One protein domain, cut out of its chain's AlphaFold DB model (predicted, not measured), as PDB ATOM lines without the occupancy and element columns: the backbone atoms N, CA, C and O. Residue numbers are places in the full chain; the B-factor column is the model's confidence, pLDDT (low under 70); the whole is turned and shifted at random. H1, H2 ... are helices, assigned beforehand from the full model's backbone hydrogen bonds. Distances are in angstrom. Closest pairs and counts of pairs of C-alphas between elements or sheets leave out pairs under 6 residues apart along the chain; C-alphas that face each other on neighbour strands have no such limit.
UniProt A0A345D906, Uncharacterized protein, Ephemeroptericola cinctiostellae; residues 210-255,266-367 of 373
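AT A GLANCE: This is residues 210 to 255 and 266 to 367 of the 373 residues of an uncharacterized protein of Ephemeroptericola cinctiostellae (UniProt A0A345D906). Two long helices, H3 and H6, lie side by side along an elongated body, with the H1-H2 hairpin loosely beside H3 and H5 folded back along H6. The printed part has 148 residues with six named helices, H1 to H6, all helix. It is only just compact, close to loose: radius of gyration of the C-alphas 17.3 A, spans 54 by 34 by 20 A.

HOW THE PARTS SIT: Start at H1, residues 210 to 226; it touches H2, residues 235 to 253, closest at C-alphas 223 and 245, 5.0 A. With H3, residues 268 to 293, they make an up-and-down bundle, each running against the one before. H3 touches H6, residues 335 to 367, at C-alphas 288 and 356, 4.5 A, a shallow tilt of 24 degrees, the same way. H4, residues 297 to 300, and H5, residues 305 to 321, touch only at the corner, closest at C-alphas 300 and 307, 5.4 A. H5 and H6, a hairpin, touch at C-alphas 321 and 347, 5.5 A. Every O i to N i+4 pair is within hydrogen-bond range in H1, H2, H3 and H5, and 28 of 29 in H6.

IN THESE COORDINATES: Find C-alpha 210 at (-52.046, -31.787, 88.549), where H1 begins; H6, 47.6 A long, ends at C-alpha 367, (-6.781, -22.148, 110.869).

THE WHOLE: Residues 256 to 265 are not printed; C-alphas 255 and 266 are 20.8 A apart. The H5 to H6 link is long; 59 printed residues have pLDDT under 70.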
ATOM      1  N   ASN A 210     -53.046 -32.435  89.397       53.19
ATOM      2  CA  ASN A 210     -52.046 -31.787  88.549       53.19
ATOM      3  C   ASN A 210     -51.969 -30.281  88.832       53.19
ATOM      4  O   ASN A 210     -50.876 -29.725  88.834       53.19
ATOM      5  N   GLN A 211     -53.098 -29.626  89.117       59.16
ATOM      6  CA  GLN A 211     -53.113 -28.207  89.494       59.16
ATOM      7  C   GLN A 211     -52.413 -27.967  90.838       59.16
ATOM      8  O   GLN A 211     -51.623 -27.035  90.957       59.16
ATOM      9  N   GLU A 212     -52.629 -28.840  91.821       60.19
ATOM     10  CA  GLU A 212     -51.990 -28.751  93.137       60.19
ATOM     11  C   GLU A 212     -50.496 -29.108  93.093       60.19
ATOM     12  O   GLU A 212     -49.687 -28.439  93.734       60.19
ATOM     13  N   ALA A 213     -50.090 -30.088  92.277       57.44
ATOM     14  CA  ALA A 213     -48.672 -30.374  92.047       57.44
ATOM     15  C   ALA A 213     -47.951 -29.188  91.382       57.44
ATOM     16  O   ALA A 213     -46.839 -28.837  91.780       57.44
ATOM     17  N   MET A 214     -48.598 -28.539  90.408       63.69
ATOM     18  CA  MET A 214     -48.079 -27.320  89.782       63.69
ATOM     19  C   MET A 214     -48.003 -26.157  90.776       63.69
ATOM     20  O   MET A 214     -47.026 -25.409  90.755       63.69
ATOM     21  N   LEU A 215     -48.993 -26.017  91.663       69.69
ATOM     22  CA  LEU A 215     -48.988 -25.001  92.712       69.69
ATOM     23  C   LEU A 215     -47.835 -25.218  93.697       69.69
ATOM     24  O   LEU A 215     -47.051 -24.309  93.953       69.69
ATOM     25  N   MET A 216     -47.673 -26.438  94.198       66.06
ATOM     26  CA  MET A 216     -46.568 -26.765  95.089       66.06
ATOM     27  C   MET A 216     -45.200 -26.551  94.423       66.06
ATOM     28  O   MET A 216     -44.298 -25.987  95.033       66.06
ATOM     29  N   GLN A 217     -45.042 -26.922  93.149       64.75
ATOM     30  CA  GLN A 217     -43.806 -26.669  92.404       64.75
ATOM     31  C   GLN A 217     -43.541 -25.168  92.195       64.75
ATOM     32  O   GLN A 217     -42.395 -24.714  92.278       64.75
ATOM     33  N   LYS A 218     -44.593 -24.380  91.948       66.44
ATOM     34  CA  LYS A 218     -44.517 -22.918  91.864       66.44
ATOM     35  C   LYS A 218     -44.061 -22.324  93.198       66.44
ATOM     36  O   LYS A 218     -43.163 -21.485  93.203       66.44
ATOM     37  N   CYS A 219     -44.615 -22.798  94.311       70.00
ATOM     38  CA  CYS A 219     -44.240 -22.338  95.643       70.00
ATOM     39  C   CYS A 219     -42.837 -22.772  96.066       70.00
ATOM     40  O   CYS A 219     -42.138 -21.985  96.700       70.00
ATOM     41  N   ASP A 220     -42.378 -23.954  95.652       62.81
ATOM     42  CA  ASP A 220     -40.988 -24.389  95.842       62.81
ATOM     43  C   ASP A 220     -40.041 -23.454  95.088       62.81
ATOM     44  O   ASP A 220     -39.110 -22.900  95.666       62.81
ATOM     45  N   THR A 221     -40.335 -23.187  93.811       64.19
ATOM     46  CA  THR A 221     -39.540 -22.263  92.989       64.19
ATOM     47  C   THR A 221     -39.486 -20.870  93.619       64.19
ATOM     48  O   THR A 221     -38.407 -20.289  93.740       64.19
ATOM     49  N   PHE A 222     -40.630 -20.361  94.083       69.06
ATOM     50  CA  PHE A 222     -40.724 -19.078  94.771       69.06
ATOM     51  C   PHE A 222     -39.872 -19.047  96.047       69.06
ATOM     52  O   PHE A 222     -39.063 -18.134  96.210       69.06
ATOM     53  N   ALA A 223     -39.999 -20.051  96.919       69.31
ATOM     54  CA  ALA A 223     -39.251 -20.132  98.170       69.31
ATOM     55  C   ALA A 223     -37.736 -20.261  97.936       69.31
ATOM     56  O   ALA A 223     -36.949 -19.584  98.597       69.31
ATOM     57  N   VAL A 224     -37.297 -21.041  96.942       64.44
ATOM     58  CA  VAL A 224     -35.873 -21.126  96.559       64.44
ATOM     59  C   VAL A 224     -35.346 -19.791  96.019       64.44
ATOM     60  O   VAL A 224     -34.205 -19.407  96.291       64.44
ATOM     61  N   GLU A 225     -36.142 -19.076  95.227       65.69
ATOM     62  CA  GLU A 225     -35.725 -17.802  94.640       65.69
ATOM     63  C   GLU A 225     -35.640 -16.684  95.688       65.69
ATOM     64  O   GLU A 225     -34.683 -15.906  95.663       65.69
ATOM     65  N   HIS A 226     -36.590 -16.655  96.628       64.94
ATOM     66  CA  HIS A 226     -36.777 -15.564  97.588       64.94
ATOM     67  C   HIS A 226     -36.192 -15.837  98.978       64.94
ATOM     68  O   HIS A 226     -36.106 -14.906  99.781       64.94
ATOM     69  N   SER A 227     -35.778 -17.074  99.273       66.31
ATOM     70  CA  SER A 227     -35.084 -17.397 100.525       66.31
ATOM     71  C   SER A 227     -33.798 -16.589 100.650       66.31
ATOM     72  O   SER A 227     -33.070 -16.338  99.678       66.31
ATOM     73  N   ARG A 228     -33.518 -16.139 101.871       54.56
ATOM     74  CA  ARG A 228     -32.351 -15.317 102.168       54.56
ATOM     75  C   ARG A 228     -31.078 -16.115 101.933       54.56
ATOM     76  O   ARG A 228     -30.706 -16.982 102.709       54.56
ATOM     77  N   LYS A 229     -30.328 -15.732 100.904       56.59
ATOM     78  CA  LYS A 229     -28.993 -16.270 100.613       56.59
ATOM     79  C   LYS A 229     -27.941 -15.482 101.399       56.59
ATOM     80  O   LYS A 229     -27.209 -14.687 100.818       56.59
ATOM     81  N   SER A 230     -27.916 -15.638 102.727       38.78
ATOM     82  CA  SER A 230     -26.895 -15.014 103.590       38.78
ATOM     83  C   SER A 230     -25.935 -16.046 104.175       38.78
ATOM     84  O   SER A 230     -26.360 -17.092 104.659       38.78
ATOM     85  N   TYR A 231     -24.652 -15.681 104.198       38.88
ATOM     86  CA  TYR A 231     -23.537 -16.435 104.785       38.88
ATOM     87  C   TYR A 231     -23.564 -16.473 106.323       38.88
ATOM     88  O   TYR A 231     -22.783 -17.187 106.942       38.88
ATOM     89  N   THR A 232     -24.435 -15.678 106.949       45.22
ATOM     90  CA  THR A 232     -24.594 -15.609 108.410       45.22
ATOM     91  C   THR A 232     -25.750 -16.450 108.938       45.22
ATOM     92  O   THR A 232     -25.900 -16.551 110.151       45.22
ATOM     93  N   LEU A 233     -26.597 -16.987 108.055       49.47
ATOM     94  CA  LEU A 233     -27.767 -17.763 108.456       49.47
ATOM     95  C   LEU A 233     -27.344 -19.183 108.823       49.47
ATOM     96  O   LEU A 233     -26.683 -19.880 108.053       49.47
ATOM     97  N   THR A 234     -27.767 -19.616 109.999       52.62
ATOM     98  CA  THR A 234     -27.661 -20.999 110.442       52.62
ATOM     99  C   THR A 234     -28.564 -21.912 109.608       52.62
ATOM    100  O   THR A 234     -29.503 -21.476 108.939       52.62
ATOM    101  N   SER A 235     -28.281 -23.216 109.661       50.25
ATOM    102  CA  SER A 235     -29.075 -24.254 108.984       50.25
ATOM    103  C   SER A 235     -30.568 -24.181 109.329       50.25
ATOM    104  O   SER A 235     -31.422 -24.256 108.447       50.25
ATOM    105  N   GLN A 236     -30.865 -23.941 110.605       58.06
ATOM    106  CA  GLN A 236     -32.215 -23.771 111.127       58.06
ATOM    107  C   GLN A 236     -32.910 -22.547 110.508       58.06
ATOM    108  O   GLN A 236     -34.040 -22.648 110.042       58.06
ATOM    109  N   GLU A 237     -32.220 -21.405 110.434       65.19
ATOM    110  CA  GLU A 237     -32.806 -20.162 109.922       65.19
ATOM    111  C   GLU A 237     -33.068 -20.212 108.412       65.19
ATOM    112  O   GLU A 237     -34.047 -19.636 107.946       65.19
ATOM    113  N   HIS A 238     -32.235 -20.921 107.641       60.19
ATOM    114  CA  HIS A 238     -32.492 -21.172 106.215       60.19
ATOM    115  C   HIS A 238     -33.750 -22.016 106.006       60.19
ATOM    116  O   HIS A 238     -34.568 -21.697 105.143       60.19
ATOM    117  N   LYS A 239     -33.918 -23.070 106.811       63.75
ATOM    118  CA  LYS A 239     -35.102 -23.931 106.766       63.75
ATOM    119  C   LYS A 239     -36.363 -23.162 107.151       63.75
ATOM    120  O   LYS A 239     -37.347 -23.209 106.424       63.75
ATOM    121  N   GLU A 240     -36.312 -22.389 108.231       73.06
ATOM    122  CA  GLU A 240     -37.437 -21.566 108.683       73.06
ATOM    123  C   GLU A 240     -37.816 -20.474 107.668       73.06
ATOM    124  O   GLU A 240     -39.000 -20.216 107.453       73.06
ATOM    125  N   ASP A 241     -36.834 -19.840 107.016       69.50
ATOM    126  CA  ASP A 241     -37.078 -18.823 105.986       69.50
ATOM    127  C   ASP A 241     -37.702 -19.434 104.724       69.50
ATOM    128  O   ASP A 241     -38.683 -18.901 104.199       69.50
ATOM    129  N   TYR A 242     -37.188 -20.586 104.285       71.56
ATOM    130  CA  TYR A 242     -37.775 -21.358 103.194       71.56
ATOM    131  C   TYR A 242     -39.213 -21.779 103.530       71.56
ATOM    132  O   TYR A 242     -40.130 -21.473 102.766       71.56
ATOM    133  N   ASP A 243     -39.431 -22.425 104.679       73.38
ATOM    134  CA  ASP A 243     -40.741 -22.941 105.090       73.38
ATOM    135  C   ASP A 243     -41.759 -21.802 105.191       73.38
ATOM    136  O   ASP A 243     -42.918 -21.947 104.796       73.38
ATOM    137  N   LYS A 244     -41.334 -20.630 105.672       77.00
ATOM    138  CA  LYS A 244     -42.180 -19.439 105.738       77.00
ATOM    139  C   LYS A 244     -42.595 -18.949 104.350       77.00
ATOM    140  O   LYS A 244     -43.775 -18.671 104.143       77.00
ATOM    141  N   LEU A 245     -41.660 -18.845 103.405       73.94
ATOM    142  CA  LEU A 245     -41.947 -18.406 102.033       73.94
ATOM    143  C   LEU A 245     -42.818 -19.413 101.281       73.94
ATOM    144  O   LEU A 245     -43.763 -19.025 100.595       73.94
ATOM    145  N   TYR A 246     -42.533 -20.700 101.461       71.25
ATOM    146  CA  TYR A 246     -43.286 -21.790 100.861       71.25
ATOM    147  C   TYR A 246     -44.739 -21.803 101.350       71.25
ATOM    148  O   TYR A 246     -45.669 -21.753 100.544       71.25
ATOM    149  N   ASN A 247     -44.946 -21.769 102.670       75.88
ATOM    150  CA  ASN A 247     -46.283 -21.738 103.266       75.88
ATOM    151  C   ASN A 247     -47.039 -20.438 102.947       75.88
ATOM    152  O   ASN A 247     -48.257 -20.469 102.789       75.88
ATOM    153  N   SER A 248     -46.334 -19.308 102.807       76.69
ATOM    154  CA  SER A 248     -46.937 -18.044 102.367       76.69
ATOM    155  C   SER A 248     -47.459 -18.136 100.932       76.69
ATOM    156  O   SER A 248     -48.583 -17.718 100.673       76.69
ATOM    157  N   CYS A 249     -46.684 -18.721 100.014       74.94
ATOM    158  CA  CYS A 249     -47.126 -18.936  98.636       74.94
ATOM    159  C   CYS A 249     -48.321 -19.895  98.565       74.94
ATOM    160  O   CYS A 249     -49.298 -19.611  97.871       74.94
ATOM    161  N   LEU A 250     -48.284 -20.993  99.332       74.94
ATOM    162  CA  LEU A 250     -49.411 -21.924  99.403       74.94
ATOM    163  C   LEU A 250     -50.686 -21.225  99.887       74.94
ATOM    164  O   LEU A 250     -51.741 -21.438  99.301       74.94
ATOM    165  N   ALA A 251     -50.589 -20.367 100.907       70.50
ATOM    166  CA  ALA A 251     -51.732 -19.646 101.466       70.50
ATOM    167  C   ALA A 251     -52.306 -18.559 100.534       70.50
ATOM    168  O   ALA A 251     -53.502 -18.268 100.601       70.50
ATOM    169  N   GLU A 252     -51.484 -17.944  99.677       64.69
ATOM    170  CA  GLU A 252     -51.937 -16.927  98.716       64.69
ATOM    171  C   GLU A 252     -52.714 -17.529  97.538       64.69
ATOM    172  O   GLU A 252     -53.739 -16.974  97.131       64.69
ATOM    173  N   ASP A 253     -52.265 -18.676  97.027       57.28
ATOM    174  CA  ASP A 253     -52.868 -19.350  95.874       57.28
ATOM    175  C   ASP A 253     -53.957 -20.376  96.268       57.28
ATOM    176  O   ASP A 253     -54.731 -20.802  95.411       57.28
ATOM    177  N   SER A 254     -54.095 -20.737  97.555       52.62
ATOM    178  CA  SER A 254     -55.153 -21.632  98.063       52.62
ATOM    179  C   SER A 254     -56.485 -20.934  98.390       52.62
ATOM    180  O   SER A 254     -57.286 -21.474  99.160       52.62
ATOM    181  N   LYS A 255     -56.760 -19.730  97.865       43.47
ATOM    182  CA  LYS A 255     -58.088 -19.109  98.044       43.47
ATOM    183  C   LYS A 255     -59.165 -20.020  97.434       43.47
ATOM    184  O   LYS A 255     -59.032 -20.410  96.274       43.47
ATOM    185  N   ARG A 266     -53.558 -38.474  94.877       47.50
ATOM    186  CA  ARG A 266     -52.123 -38.736  94.894       47.50
ATOM    187  C   ARG A 266     -51.726 -38.401  96.329       47.50
ATOM    188  O   ARG A 266     -52.021 -37.279  96.725       47.50
ATOM    189  N   ASP A 267     -51.227 -39.365  97.112       58.97
ATOM    190  CA  ASP A 267     -51.033 -39.205  98.562       58.97
ATOM    191  C   ASP A 267     -50.366 -37.863  98.856       58.97
ATOM    192  O   ASP A 267     -49.171 -37.674  98.646       58.97
ATOM    193  N   TYR A 268     -51.175 -36.893  99.273       57.12
ATOM    194  CA  TYR A 268     -50.754 -35.518  99.513       57.12
ATOM    195  C   TYR A 268     -49.600 -35.496 100.523       57.12
ATOM    196  O   TYR A 268     -48.619 -34.768 100.369       57.12
ATOM    197  N   GLU A 269     -49.667 -36.414 101.487       60.53
ATOM    198  CA  GLU A 269     -48.615 -36.706 102.454       60.53
ATOM    199  C   GLU A 269     -47.310 -37.185 101.803       60.53
ATOM    200  O   GLU A 269     -46.232 -36.760 102.208       60.53
ATOM    201  N   LEU A 270     -47.376 -38.007 100.750       64.44
ATOM    202  CA  LEU A 270     -46.193 -38.465 100.022       64.44
ATOM    203  C   LEU A 270     -45.518 -37.316  99.262       64.44
ATOM    204  O   LEU A 270     -44.291 -37.209  99.264       64.44
ATOM    205  N   LEU A 271     -46.301 -36.437  98.631       67.12
ATOM    206  CA  LEU A 271     -45.763 -35.273  97.921       67.12
ATOM    207  C   LEU A 271     -45.135 -34.258  98.885       67.12
ATOM    208  O   LEU A 271     -44.050 -33.737  98.617       67.12
ATOM    209  N   LYS A 272     -45.772 -34.038 100.035       66.06
ATOM    210  CA  LYS A 272     -45.245 -33.202 101.116       66.06
ATOM    211  C   LYS A 272     -43.961 -33.784 101.719       66.06
ATOM    212  O   LYS A 272     -42.989 -33.054 101.909       66.06
ATOM    213  N   ALA A 273     -43.915 -35.096 101.961       67.88
ATOM    214  CA  ALA A 273     -42.716 -35.781 102.446       67.88
ATOM    215  C   ALA A 273     -41.560 -35.693 101.438       67.88
ATOM    216  O   ALA A 273     -40.423 -35.411 101.817       67.88
ATOM    217  N   TYR A 274     -41.852 -35.868 100.146       77.88
ATOM    218  CA  TYR A 274     -40.873 -35.673  99.080       77.88
ATOM    219  C   TYR A 274     -40.297 -34.248  99.085       77.88
ATOM    220  O   TYR A 274     -39.082 -34.077  98.992       77.88
ATOM    221  N   GLN A 275     -41.145 -33.225  99.229       71.81
ATOM    222  CA  GLN A 275     -40.698 -31.830  99.276       71.81
ATOM    223  C   GLN A 275     -39.786 -31.556 100.465       71.81
ATOM    224  O   GLN A 275     -38.726 -30.968 100.277       71.81
ATOM    225  N   ALA A 276     -40.139 -32.043 101.656       72.25
ATOM    226  CA  ALA A 276     -39.285 -31.923 102.836       72.25
ATOM    227  C   ALA A 276     -37.886 -32.515 102.590       72.25
ATOM    228  O   ALA A 276     -36.875 -31.864 102.850       72.25
ATOM    229  N   ILE A 277     -37.818 -33.711 101.997       78.25
ATOM    230  CA  ILE A 277     -36.545 -34.368 101.674       78.25
ATOM    231  C   ILE A 277     -35.756 -33.585 100.614       78.25
ATOM    232  O   ILE A 277     -34.532 -33.487 100.706       78.25
ATOM    233  N   LYS A 278     -36.433 -33.014  99.612       80.06
ATOM    234  CA  LYS A 278     -35.798 -32.159  98.600       80.06
ATOM    235  C   LYS A 278     -35.172 -30.916  99.236       80.06
ATOM    236  O   LYS A 278     -34.030 -30.601  98.918       80.06
ATOM    237  N   ILE A 279     -35.889 -30.252 100.141       74.12
ATOM    238  CA  ILE A 279     -35.398 -29.073 100.871       74.12
ATOM    239  C   ILE A 279     -34.151 -29.436 101.677       74.12
ATOM    240  O   ILE A 279     -33.127 -28.760 101.573       74.12
ATOM    241  N   ASP A 280     -34.206 -30.543 102.420       76.88
ATOM    242  CA  ASP A 280     -33.065 -31.018 103.199       76.88
ATOM    243  C   ASP A 280     -31.864 -31.359 102.283       76.88
ATOM    244  O   ASP A 280     -30.718 -31.047 102.620       76.88
ATOM    245  N   ASN A 281     -32.102 -31.924 101.090       85.50
ATOM    246  CA  ASN A 281     -31.050 -32.190 100.101       85.50
ATOM    247  C   ASN A 281     -30.412 -30.915  99.545       85.50
ATOM    248  O   ASN A 281     -29.182 -30.794  99.535       85.50
ATOM    249  N   ASP A 282     -31.236 -29.968  99.095       79.19
ATOM    250  CA  ASP A 282     -30.785 -28.681  98.564       79.19
ATOM    251  C   ASP A 282     -29.944 -27.945  99.621       79.19
ATOM    252  O   ASP A 282     -28.858 -27.433  99.324       79.19
ATOM    253  N   HIS A 283     -30.373 -28.003 100.884       76.69
ATOM    254  CA  HIS A 283     -29.635 -27.450 102.010       76.69
ATOM    255  C   HIS A 283     -28.292 -28.157 102.263       76.69
ATOM    256  O   HIS A 283     -27.257 -27.498 102.388       76.69
ATOM    257  N   ALA A 284     -28.256 -29.491 102.287       78.94
ATOM    258  CA  ALA A 284     -27.015 -30.242 102.484       78.94
ATOM    259  C   ALA A 284     -25.981 -29.968 101.377       78.94
ATOM    260  O   ALA A 284     -24.779 -29.865 101.639       78.94
ATOM    261  N   ARG A 285     -26.440 -29.801 100.130       84.06
ATOM    262  CA  ARG A 285     -25.587 -29.420  98.993       84.06
ATOM    263  C   ARG A 285     -25.042 -28.006  99.133       84.06
ATOM    264  O   ARG A 285     -23.870 -27.781  98.815       84.06
ATOM    265  N   TYR A 286     -25.869 -27.073  99.604       79.94
ATOM    266  CA  TYR A 286     -25.438 -25.716  99.917       79.94
ATOM    267  C   TYR A 286     -24.345 -25.725 100.993       79.94
ATOM    268  O   TYR A 286     -23.250 -25.232 100.732       79.94
ATOM    269  N   LEU A 287     -24.571 -26.391 102.131       78.25
ATOM    270  CA  LEU A 287     -23.584 -26.500 103.213       78.25
ATOM    271  C   LEU A 287     -22.251 -27.094 102.746       78.25
ATOM    272  O   LEU A 287     -21.194 -26.551 103.061       78.25
ATOM    273  N   LEU A 288     -22.283 -28.187 101.975       84.31
ATOM    274  CA  LEU A 288     -21.066 -28.789 101.430       84.31
ATOM    275  C   LEU A 288     -20.311 -27.818 100.509       84.31
ATOM    276  O   LEU A 288     -19.082 -27.768 100.529       84.31
ATOM    277  N   THR A 289     -21.042 -27.049  99.702       83.00
ATOM    278  CA  THR A 289     -20.454 -26.040  98.811       83.00
ATOM    279  C   THR A 289     -19.822 -24.904  99.612       83.00
ATOM    280  O   THR A 289     -18.718 -24.477  99.286       83.00
ATOM    281  N   GLU A 290     -20.467 -24.462 100.689       80.38
ATOM    282  CA  GLU A 290     -19.937 -23.435 101.587       80.38
ATOM    283  C   GLU A 290     -18.627 -23.877 102.244       80.38
ATOM    284  O   GLU A 290     -17.605 -23.207 102.092       80.38
ATOM    285  N   VAL A 291     -18.602 -25.043 102.897       81.69
ATOM    286  CA  VAL A 291     -17.368 -25.526 103.544       81.69
ATOM    287  C   VAL A 291     -16.260 -25.798 102.530       81.69
ATOM    288  O   VAL A 291     -15.089 -25.562 102.826       81.69
ATOM    289  N   TRP A 292     -16.614 -26.233 101.316       83.31
ATOM    290  CA  TRP A 292     -15.668 -26.366 100.214       83.31
ATOM    291  C   TRP A 292     -15.077 -25.012  99.821       83.31
ATOM    292  O   TRP A 292     -13.866 -24.895  99.645       83.31
ATOM    293  N   ASN A 293     -15.906 -23.975  99.709       82.94
ATOM    294  CA  ASN A 293     -15.467 -22.630  99.349       82.94
ATOM    295  C   ASN A 293     -14.555 -21.999 100.409       82.94
ATOM    296  O   ASN A 293     -13.665 -21.235 100.038       82.94
ATOM    297  N   MET A 294     -14.710 -22.369 101.682       78.88
ATOM    298  CA  MET A 294     -13.825 -21.933 102.770       78.88
ATOM    299  C   MET A 294     -12.440 -22.596 102.750       78.88
ATOM    300  O   MET A 294     -11.535 -22.122 103.434       78.88
ATOM    301  N   LEU A 295     -12.240 -23.669 101.978       77.38
ATOM    302  CA  LEU A 295     -10.920 -24.286 101.863       77.38
ATOM    303  C   LEU A 295      -9.917 -23.347 101.159       77.38
ATOM    304  O   LEU A 295     -10.293 -22.634 100.220       77.38
ATOM    305  N   PRO A 296      -8.621 -23.387 101.524       80.38
ATOM    306  CA  PRO A 296      -7.585 -22.613 100.845       80.38
ATOM    307  C   PRO A 296      -7.490 -22.951  99.349       80.38
ATOM    308  O   PRO A 296      -7.513 -24.125  98.982       80.38
ATOM    309  N   GLU A 297      -7.286 -21.959  98.480       77.25
ATOM    310  CA  GLU A 297      -7.255 -22.154  97.014       77.25
ATOM    311  C   GLU A 297      -6.249 -23.213  96.539       77.25
ATOM    312  O   GLU A 297      -6.525 -23.985  95.620       77.25
ATOM    313  N   GLN A 298      -5.112 -23.347  97.225       71.94
ATOM    314  CA  GLN A 298      -4.117 -24.390  96.952       71.94
ATOM    315  C   GLN A 298      -4.683 -25.820  97.039       71.94
ATOM    316  O   GLN A 298      -4.261 -26.697  96.284       71.94
ATOM    317  N   THR A 299      -5.685 -26.055  97.893       69.75
ATOM    318  CA  THR A 299      -6.367 -27.357  98.022       69.75
ATOM    319  C   THR A 299      -7.362 -27.622  96.887       69.75
ATOM    320  O   THR A 299      -7.595 -28.778  96.531       69.75
ATOM    321  N   LYS A 300      -7.896 -26.559  96.272       71.75
ATOM    322  CA  LYS A 300      -8.842 -26.609  95.145       71.75
ATOM    323  C   LYS A 300      -8.152 -26.660  93.781       71.75
ATOM    324  O   LYS A 300      -8.829 -26.762  92.757       71.75
ATOM    325  N   SER A 301      -6.822 -26.573  93.751       75.31
ATOM    326  CA  SER A 301      -6.034 -26.658  92.522       75.31
ATOM    327  C   SER A 301      -6.254 -27.992  91.794       75.31
ATOM    328  O   SER A 301      -6.603 -29.005  92.402       75.31
ATOM    329  N   ALA A 302      -6.058 -28.000  90.471       62.50
ATOM    330  CA  ALA A 302      -6.307 -29.174  89.625       62.50
ATOM    331  C   ALA A 302      -5.491 -30.414  90.043       62.50
ATOM    332  O   ALA A 302      -5.978 -31.538  89.906       62.50
ATOM    333  N   ASP A 303      -4.296 -30.179  90.587       66.62
ATOM    334  CA  ASP A 303      -3.367 -31.194  91.091       66.62
ATOM    335  C   ASP A 303      -3.494 -31.404  92.611       66.62
ATOM    336  O   ASP A 303      -2.798 -32.230  93.202       66.62
ATOM    337  N   GLY A 304      -4.402 -30.669  93.258       69.38
ATOM    338  CA  GLY A 304      -4.659 -30.745  94.685       69.38
ATOM    339  C   GLY A 304      -5.272 -32.086  95.078       69.38
ATOM    340  O   GLY A 304      -6.268 -32.536  94.502       69.38
ATOM    341  N   PHE A 305      -4.703 -32.705  96.115       77.81
ATOM    342  CA  PHE A 305      -5.219 -33.935  96.726       77.81
ATOM    343  C   PHE A 305      -6.726 -33.841  97.023       77.81
ATOM    344  O   PHE A 305      -7.488 -34.732  96.655       77.81
ATOM    345  N   TRP A 306      -7.167 -32.716  97.592       80.38
ATOM    346  CA  TRP A 306      -8.558 -32.481  97.982       80.38
ATOM    347  C   TRP A 306      -9.529 -32.420  96.804       80.38
ATOM    348  O   TRP A 306     -10.624 -32.969  96.898       80.38
ATOM    349  N   LEU A 307      -9.151 -31.811  95.675       82.69
ATOM    350  CA  LEU A 307     -10.003 -31.798  94.482       82.69
ATOM    351  C   LEU A 307     -10.167 -33.200  93.888       82.69
ATOM    352  O   LEU A 307     -11.265 -33.575  93.469       82.69
ATOM    353  N   ASN A 308      -9.090 -33.985  93.859       84.75
ATOM    354  CA  ASN A 308      -9.140 -35.357  93.364       84.75
ATOM    355  C   ASN A 308      -9.953 -36.267  94.292       84.75
ATOM    356  O   ASN A 308     -10.793 -37.024  93.801       84.75
ATOM    357  N   ASP A 309      -9.784 -36.125  95.607       87.06
ATOM    358  CA  ASP A 309     -10.599 -36.810  96.609       87.06
ATOM    359  C   ASP A 309     -12.080 -36.418  96.493       87.06
ATOM    360  O   ASP A 309     -12.950 -37.282  96.428       87.06
ATOM    361  N   GLN A 310     -12.386 -35.128  96.322       88.81
ATOM    362  CA  GLN A 310     -13.757 -34.655  96.114       88.81
ATOM    363  C   GLN A 310     -14.385 -35.244  94.846       88.81
ATOM    364  O   GLN A 310     -15.538 -35.675  94.865       88.81
ATOM    365  N   ARG A 311     -13.638 -35.324  93.738       89.38
ATOM    366  CA  ARG A 311     -14.110 -35.958  92.495       89.38
ATOM    367  C   ARG A 311     -14.350 -37.456  92.669       89.38
ATOM    368  O   ARG A 311     -15.341 -37.974  92.150       89.38
ATOM    369  N   ALA A 312     -13.449 -38.154  93.358       90.06
ATOM    370  CA  ALA A 312     -13.591 -39.578  93.647       90.06
ATOM    371  C   ALA A 312     -14.806 -39.836  94.549       90.06
ATOM    372  O   ALA A 312     -15.624 -40.706  94.246       90.06
ATOM    373  N   TRP A 313     -14.977 -39.014  95.582       94.44
ATOM    374  CA  TRP A 313     -16.120 -39.061  96.481       94.44
ATOM    375  C   TRP A 313     -17.445 -38.823  95.744       94.44
ATOM    376  O   TRP A 313     -18.358 -39.627  95.905       94.44
ATOM    377  N   VAL A 314     -17.555 -37.816  94.861       91.69
ATOM    378  CA  VAL A 314     -18.782 -37.592  94.062       91.69
ATOM    379  C   VAL A 314     -19.131 -38.823  93.224       91.69
ATOM    380  O   VAL A 314     -20.293 -39.224  93.188       91.69
ATOM    381  N   LYS A 315     -18.142 -39.448  92.569       91.12
ATOM    382  CA  LYS A 315     -18.363 -40.681  91.791       91.12
ATOM    383  C   LYS A 315     -18.813 -41.841  92.681       91.12
ATOM    384  O   LYS A 315     -19.723 -42.573  92.302       91.12
ATOM    385  N   SER A 316     -18.190 -41.997  93.848       92.75
ATOM    386  CA  SER A 316     -18.554 -43.023  94.830       92.75
ATOM    387  C   SER A 316     -19.988 -42.829  95.330       92.75
ATOM    388  O   SER A 316     -20.798 -43.750  95.252       92.75
ATOM    389  N   LYS A 317     -20.345 -41.597  95.715       93.50
ATOM    390  CA  LYS A 317     -21.702 -41.217  96.119       93.50
ATOM    391  C   LYS A 317     -22.719 -41.519  95.024       93.50
ATOM    392  O   LYS A 317     -23.725 -42.156  95.295       93.50
ATOM    393  N   GLN A 318     -22.448 -41.120  93.780       91.06
ATOM    394  CA  GLN A 318     -23.352 -41.386  92.655       91.06
ATOM    395  C   GLN A 318     -23.541 -42.883  92.383       91.06
ATOM    396  O   GLN A 318     -24.609 -43.287  91.934       91.06
ATOM    397  N   LYS A 319     -22.524 -43.710  92.653       91.38
ATOM    398  CA  LYS A 319     -22.634 -45.169  92.556       91.38
ATOM    399  C   LYS A 319     -23.479 -45.759  93.691       91.38
ATOM    400  O   LYS A 319     -24.197 -46.718  93.448       91.38
ATOM    401  N   ALA A 320     -23.374 -45.206  94.899       88.06
ATOM    402  CA  ALA A 320     -24.091 -45.687  96.079       88.06
ATOM    403  C   ALA A 320     -25.557 -45.219  96.120       88.06
ATOM    404  O   ALA A 320     -26.452 -46.037  96.291       88.06
ATOM    405  N   CYS A 321     -25.799 -43.922  95.930       88.38
ATOM    406  CA  CYS A 321     -27.122 -43.305  96.047       88.38
ATOM    407  C   CYS A 321     -27.865 -43.176  94.711       88.38
ATOM    408  O   CYS A 321     -29.068 -42.946  94.698       88.38
ATOM    409  N   GLY A 322     -27.169 -43.289  93.578       87.69
ATOM    410  CA  GLY A 322     -27.703 -42.895  92.275       87.69
ATOM    411  C   GLY A 322     -27.438 -41.421  91.949       87.69
ATOM    412  O   GLY A 322     -26.793 -40.683  92.697       87.69
ATOM    413  N   LYS A 323     -27.889 -40.984  90.768       85.56
ATOM    414  CA  LYS A 323     -27.662 -39.623  90.268       85.56
ATOM    415  C   LYS A 323     -28.919 -38.769  90.436       85.56
ATOM    416  O   LYS A 323     -29.892 -38.984  89.721       85.56
ATOM    417  N   VAL A 324     -28.840 -37.749  91.290       83.38
ATOM    418  CA  VAL A 324     -29.873 -36.707  91.409       83.38
ATOM    419  C   VAL A 324     -29.918 -35.874  90.123       83.38
ATOM    420  O   VAL A 324     -28.888 -35.351  89.679       83.38
ATOM    421  N   VAL A 325     -31.105 -35.715  89.537       76.56
ATOM    422  CA  VAL A 325     -31.339 -34.824  88.390       76.56
ATOM    423  C   VAL A 325     -32.003 -33.546  88.893       76.56
ATOM    424  O   VAL A 325     -33.120 -33.573  89.395       76.56
ATOM    425  N   GLN A 326     -31.318 -32.409  88.757       69.38
ATOM    426  CA  GLN A 326     -31.893 -31.116  89.129       69.38
ATOM    427  C   GLN A 326     -32.998 -30.697  88.157       69.38
ATOM    428  O   GLN A 326     -32.878 -30.913  86.951       69.38
ATOM    429  N   GLY A 327     -34.050 -30.067  88.687       64.88
ATOM    430  CA  GLY A 327     -35.159 -29.546  87.884       64.88
ATOM    431  C   GLY A 327     -36.054 -30.629  87.278       64.88
ATOM    432  O   GLY A 327     -36.715 -30.379  86.274       64.88
ATOM    433  N   LYS A 328     -36.054 -31.838  87.851       68.19
ATOM    434  CA  LYS A 328     -36.952 -32.916  87.432       68.19
ATOM    435  C   LYS A 328     -38.403 -32.488  87.660       68.19
ATOM    436  O   LYS A 328     -38.755 -32.055  88.753       68.19
ATOM    437  N   ASP A 329     -39.234 -32.622  86.630       67.25
ATOM    438  CA  ASP A 329     -40.667 -32.371  86.741       67.25
ATOM    439  C   ASP A 329     -41.329 -33.488  87.563       67.25
ATOM    440  O   ASP A 329     -41.390 -34.647  87.144       67.25
ATOM    441  N   VAL A 330     -41.791 -33.133  88.760       69.81
ATOM    442  CA  VAL A 330     -42.414 -34.057  89.720       69.81
ATOM    443  C   VAL A 330     -43.902 -34.269  89.452       69.81
ATOM    444  O   VAL A 330     -44.483 -35.259  89.916       69.81
ATOM    445  N   SER A 331     -44.519 -33.378  88.668       63.84
ATOM    446  CA  SER A 331     -45.926 -33.482  88.281       63.84
ATOM    447  C   SER A 331     -46.168 -34.706  87.393       63.84
ATOM    448  O   SER A 331     -47.201 -35.357  87.516       63.84
ATOM    449  N   ALA A 332     -45.158 -35.104  86.612       65.50
ATOM    450  CA  ALA A 332     -45.195 -36.253  85.711       65.50
ATOM    451  C   ALA A 332     -44.809 -37.605  86.354       65.50
ATOM    452  O   ALA A 332     -44.833 -38.627  85.669       65.50
ATOM    453  N   LEU A 333     -44.422 -37.641  87.638       71.44
ATOM    454  CA  LEU A 333     -43.987 -38.879  88.303       71.44
ATOM    455  C   LEU A 333     -45.165 -39.702  88.843       71.44
ATOM    456  O   LEU A 333     -46.122 -39.172  89.394       71.44
ATOM    457  N   THR A 334     -45.055 -41.025  88.762       76.88
ATOM    458  CA  THR A 334     -45.911 -41.949  89.528       76.88
ATOM    459  C   THR A 334     -45.537 -41.932  91.017       76.88
ATOM    460  O   THR A 334     -44.464 -41.450  91.385       76.88
ATOM    461  N   ASN A 335     -46.392 -42.467  91.898       72.31
ATOM    462  CA  ASN A 335     -46.096 -42.538  93.339       72.31
ATOM    463  C   ASN A 335     -44.840 -43.374  93.629       72.31
ATOM    464  O   ASN A 335     -43.995 -42.956  94.412       72.31
ATOM    465  N   GLU A 336     -44.664 -44.501  92.938       76.56
ATOM    466  CA  GLU A 336     -43.468 -45.348  93.055       76.56
ATOM    467  C   GLU A 336     -42.198 -44.598  92.635       76.56
ATOM    468  O   GLU A 336     -41.175 -44.653  93.318       76.56
ATOM    469  N   GLN A 337     -42.268 -43.830  91.543       80.31
ATOM    470  CA  GLN A 337     -41.154 -42.990  91.095       80.31
ATOM    471  C   GLN A 337     -40.864 -41.836  92.060       80.31
ATOM    472  O   GLN A 337     -39.709 -41.437  92.189       80.31
ATOM    473  N   LEU A 338     -41.889 -41.302  92.726       77.75
ATOM    474  CA  LEU A 338     -41.747 -40.247  93.725       77.75
ATOM    475  C   LEU A 338     -41.086 -40.778  95.006       77.75
ATOM    476  O   LEU A 338     -40.177 -40.137  95.524       77.75
ATOM    477  N   VAL A 339     -41.474 -41.973  95.466       80.12
ATOM    478  CA  VAL A 339     -40.817 -42.674  96.585       80.12
ATOM    479  C   VAL A 339     -39.361 -42.985  96.241       80.12
ATOM    480  O   VAL A 339     -38.470 -42.701  97.037       80.12
ATOM    481  N   ALA A 340     -39.096 -43.524  95.048       84.38
ATOM    482  CA  ALA A 340     -37.735 -43.827  94.613       84.38
ATOM    483  C   ALA A 340     -36.857 -42.566  94.552       84.38
ATOM    484  O   ALA A 340     -35.704 -42.593  94.987       84.38
ATOM    485  N   GLU A 341     -37.404 -41.447  94.067       86.44
ATOM    486  CA  GLU A 341     -36.702 -40.163  94.069       86.44
ATOM    487  C   GLU A 341     -36.466 -39.650  95.497       86.44
ATOM    488  O   GLU A 341     -35.370 -39.190  95.803       86.44
ATOM    489  N   ALA A 342     -37.447 -39.774  96.395       85.06
ATOM    490  CA  ALA A 342     -37.300 -39.388  97.797       85.06
ATOM    491  C   ALA A 342     -36.187 -40.186  98.502       85.06
ATOM    492  O   ALA A 342     -35.359 -39.607  99.202       85.06
ATOM    493  N   VAL A 343     -36.114 -41.504  98.286       88.12
ATOM    494  CA  VAL A 343     -35.046 -42.358  98.839       88.12
ATOM    495  C   VAL A 343     -33.676 -41.940  98.300       88.12
ATOM    496  O   VAL A 343     -32.716 -41.823  99.065       88.12
ATOM    497  N   LEU A 344     -33.592 -41.666  96.997       92.69
ATOM    498  CA  LEU A 344     -32.373 -41.184  96.355       92.69
ATOM    499  C   LEU A 344     -31.923 -39.845  96.954       92.69
ATOM    500  O   LEU A 344     -30.754 -39.700  97.318       92.69
ATOM    501  N   LEU A 345     -32.841 -38.883  97.084       89.00
ATOM    502  CA  LEU A 345     -32.555 -37.568  97.653       89.00
ATOM    503  C   LEU A 345     -32.095 -37.684  99.103       89.00
ATOM    504  O   LEU A 345     -31.106 -37.054  99.459       89.00
ATOM    505  N   LYS A 346     -32.737 -38.534  99.911       89.44
ATOM    506  CA  LYS A 346     -32.335 -38.769 101.303       89.44
ATOM    507  C   LYS A 346     -30.914 -39.330 101.409       89.44
ATOM    508  O   LYS A 346     -30.107 -38.788 102.156       89.44
ATOM    509  N   CYS A 347     -30.571 -40.340 100.605       91.56
ATOM    510  CA  CYS A 347     -29.203 -40.872 100.551       91.56
ATOM    511  C   CYS A 347     -28.187 -39.794 100.145       91.56
ATOM    512  O   CYS A 347     -27.117 -39.672 100.747       91.56
ATOM    513  N   ASP A 348     -28.520 -38.981  99.136       92.19
ATOM    514  CA  ASP A 348     -27.658 -37.885  98.699       92.19
ATOM    515  C   ASP A 348     -27.494 -36.820  99.798       92.19
ATOM    516  O   ASP A 348     -26.379 -36.337 100.002       92.19
ATOM    517  N   THR A 349     -28.561 -36.507 100.545       89.44
ATOM    518  CA  THR A 349     -28.549 -35.598 101.702       89.44
ATOM    519  C   THR A 349     -27.573 -36.080 102.764       89.44
ATOM    520  O   THR A 349     -26.644 -35.345 103.106       89.44
ATOM    521  N   ASP A 350     -27.727 -37.319 103.234       89.62
ATOM    522  CA  ASP A 350     -26.893 -37.888 104.296       89.62
ATOM    523  C   ASP A 350     -25.416 -37.909 103.883       89.62
ATOM    524  O   ASP A 350     -24.536 -37.461 104.623       89.62
ATOM    525  N   ALA A 351     -25.133 -38.331 102.646       91.44
ATOM    526  CA  ALA A 351     -23.778 -38.333 102.109       91.44
ATOM    527  C   ALA A 351     -23.179 -36.918 102.027       91.44
ATOM    528  O   ALA A 351     -22.003 -36.726 102.355       91.44
ATOM    529  N   ASN A 352     -23.956 -35.920 101.589       89.69
ATOM    530  CA  ASN A 352     -23.500 -34.530 101.521       89.69
ATOM    531  C   ASN A 352     -23.218 -33.960 102.916       89.69
ATOM    532  O   ASN A 352     -22.204 -33.284 103.085       89.69
ATOM    533  N   LEU A 353     -24.065 -34.249 103.911       86.56
ATOM    534  CA  LEU A 353     -23.872 -33.796 105.291       86.56
ATOM    535  C   LEU A 353     -22.620 -34.413 105.920       86.56
ATOM    536  O   LEU A 353     -21.808 -33.691 106.501       86.56
ATOM    537  N   GLU A 354     -22.410 -35.720 105.764       89.19
ATOM    538  CA  GLU A 354     -21.199 -36.387 106.259       89.19
ATOM    539  C   GLU A 354     -19.936 -35.830 105.600       89.19
ATOM    540  O   GLU A 354     -18.933 -35.546 106.265       89.19
ATOM    541  N   ARG A 355     -19.995 -35.569 104.292       90.62
ATOM    542  CA  ARG A 355     -18.882 -34.935 103.591       90.62
ATOM    543  C   ARG A 355     -18.649 -33.504 104.063       90.62
ATOM    544  O   ARG A 355     -17.494 -33.116 104.224       90.62
ATOM    545  N   ALA A 356     -19.709 -32.737 104.314       84.38
ATOM    546  CA  ALA A 356     -19.597 -31.372 104.812       84.38
ATOM    547  C   ALA A 356     -18.934 -31.335 106.196       84.38
ATOM    548  O   ALA A 356     -18.055 -30.507 106.426       84.38
ATOM    549  N   LYS A 357     -19.267 -32.277 107.090       83.31
ATOM    550  CA  LYS A 357     -18.595 -32.432 108.393       83.31
ATOM    551  C   LYS A 357     -17.103 -32.727 108.230       83.31
ATOM    552  O   LYS A 357     -16.285 -32.109 108.909       83.31
ATOM    553  N   LEU A 358     -16.743 -33.650 107.336       83.94
ATOM    554  CA  LEU A 358     -15.346 -34.011 107.082       83.94
ATOM    555  C   LEU A 358     -14.543 -32.820 106.543       83.94
ATOM    556  O   LEU A 358     -13.471 -32.519 107.057       83.94
ATOM    557  N   VAL A 359     -15.079 -32.124 105.535       81.31
ATOM    558  CA  VAL A 359     -14.434 -30.948 104.934       81.31
ATOM    559  C   VAL A 359     -14.353 -29.792 105.938       81.31
ATOM    560  O   VAL A 359     -13.313 -29.149 106.051       81.31
ATOM    561  N   GLY A 360     -15.408 -29.565 106.725       75.12
ATOM    562  CA  GLY A 360     -15.448 -28.516 107.744       75.12
ATOM    563  C   GLY A 360     -14.407 -28.695 108.855       75.12
ATOM    564  O   GLY A 360     -13.799 -27.712 109.277       75.12
ATOM    565  N   ARG A 361     -14.134 -29.936 109.291       70.56
ATOM    566  CA  ARG A 361     -13.067 -30.224 110.273       70.56
ATOM    567  C   ARG A 361     -11.686 -29.815 109.758       70.56
ATOM    568  O   ARG A 361     -10.915 -29.199 110.482       70.56
ATOM    569  N   VAL A 362     -11.414 -30.074 108.482       59.19
ATOM    570  CA  VAL A 362     -10.140 -29.728 107.833       59.19
ATOM    571  C   VAL A 362      -9.955 -28.211 107.762       59.19
ATOM    572  O   VAL A 362      -8.861 -27.711 108.030       59.19
ATOM    573  N   SER A 363     -11.017 -27.456 107.465       55.91
ATOM    574  CA  SER A 363     -10.982 -25.985 107.473       55.91
ATOM    575  C   SER A 363     -10.691 -25.403 108.867       55.91
ATOM    576  O   SER A 363      -9.981 -24.401 108.980       55.91
ATOM    577  N   GLY A 364     -11.197 -26.043 109.929       55.09
ATOM    578  CA  GLY A 364     -10.940 -25.655 111.321       55.09
ATOM    579  C   GLY A 364      -9.492 -25.896 111.759       55.09
ATOM    580  O   GLY A 364      -8.856 -24.989 112.299       55.09
ATOM    581  N   ASP A 365      -8.940 -27.070 111.450       50.72
ATOM    582  CA  ASP A 365      -7.567 -27.432 111.828       50.72
ATOM    583  C   ASP A 365      -6.517 -26.603 111.071       50.72
ATOM    584  O   ASP A 365      -5.510 -26.186 111.645       50.72
ATOM    585  N   THR A 366      -6.786 -26.253 109.806       47.62
ATOM    586  CA  THR A 366      -5.873 -25.415 109.004       47.62
ATOM    587  C   THR A 366      -5.756 -23.981 109.556       47.62
ATOM    588  O   THR A 366      -4.719 -23.334 109.396       47.62
ATOM    589  N   SER A 367      -6.790 -23.482 110.246       42.06
ATOM    590  CA  SER A 367      -6.781 -22.148 110.869       42.06
ATOM    591  C   SER A 367      -5.963 -22.092 112.165       42.06
ATOM    592  O   SER A 367      -5.458 -21.027 112.514       42.06
TER     593      SER A 367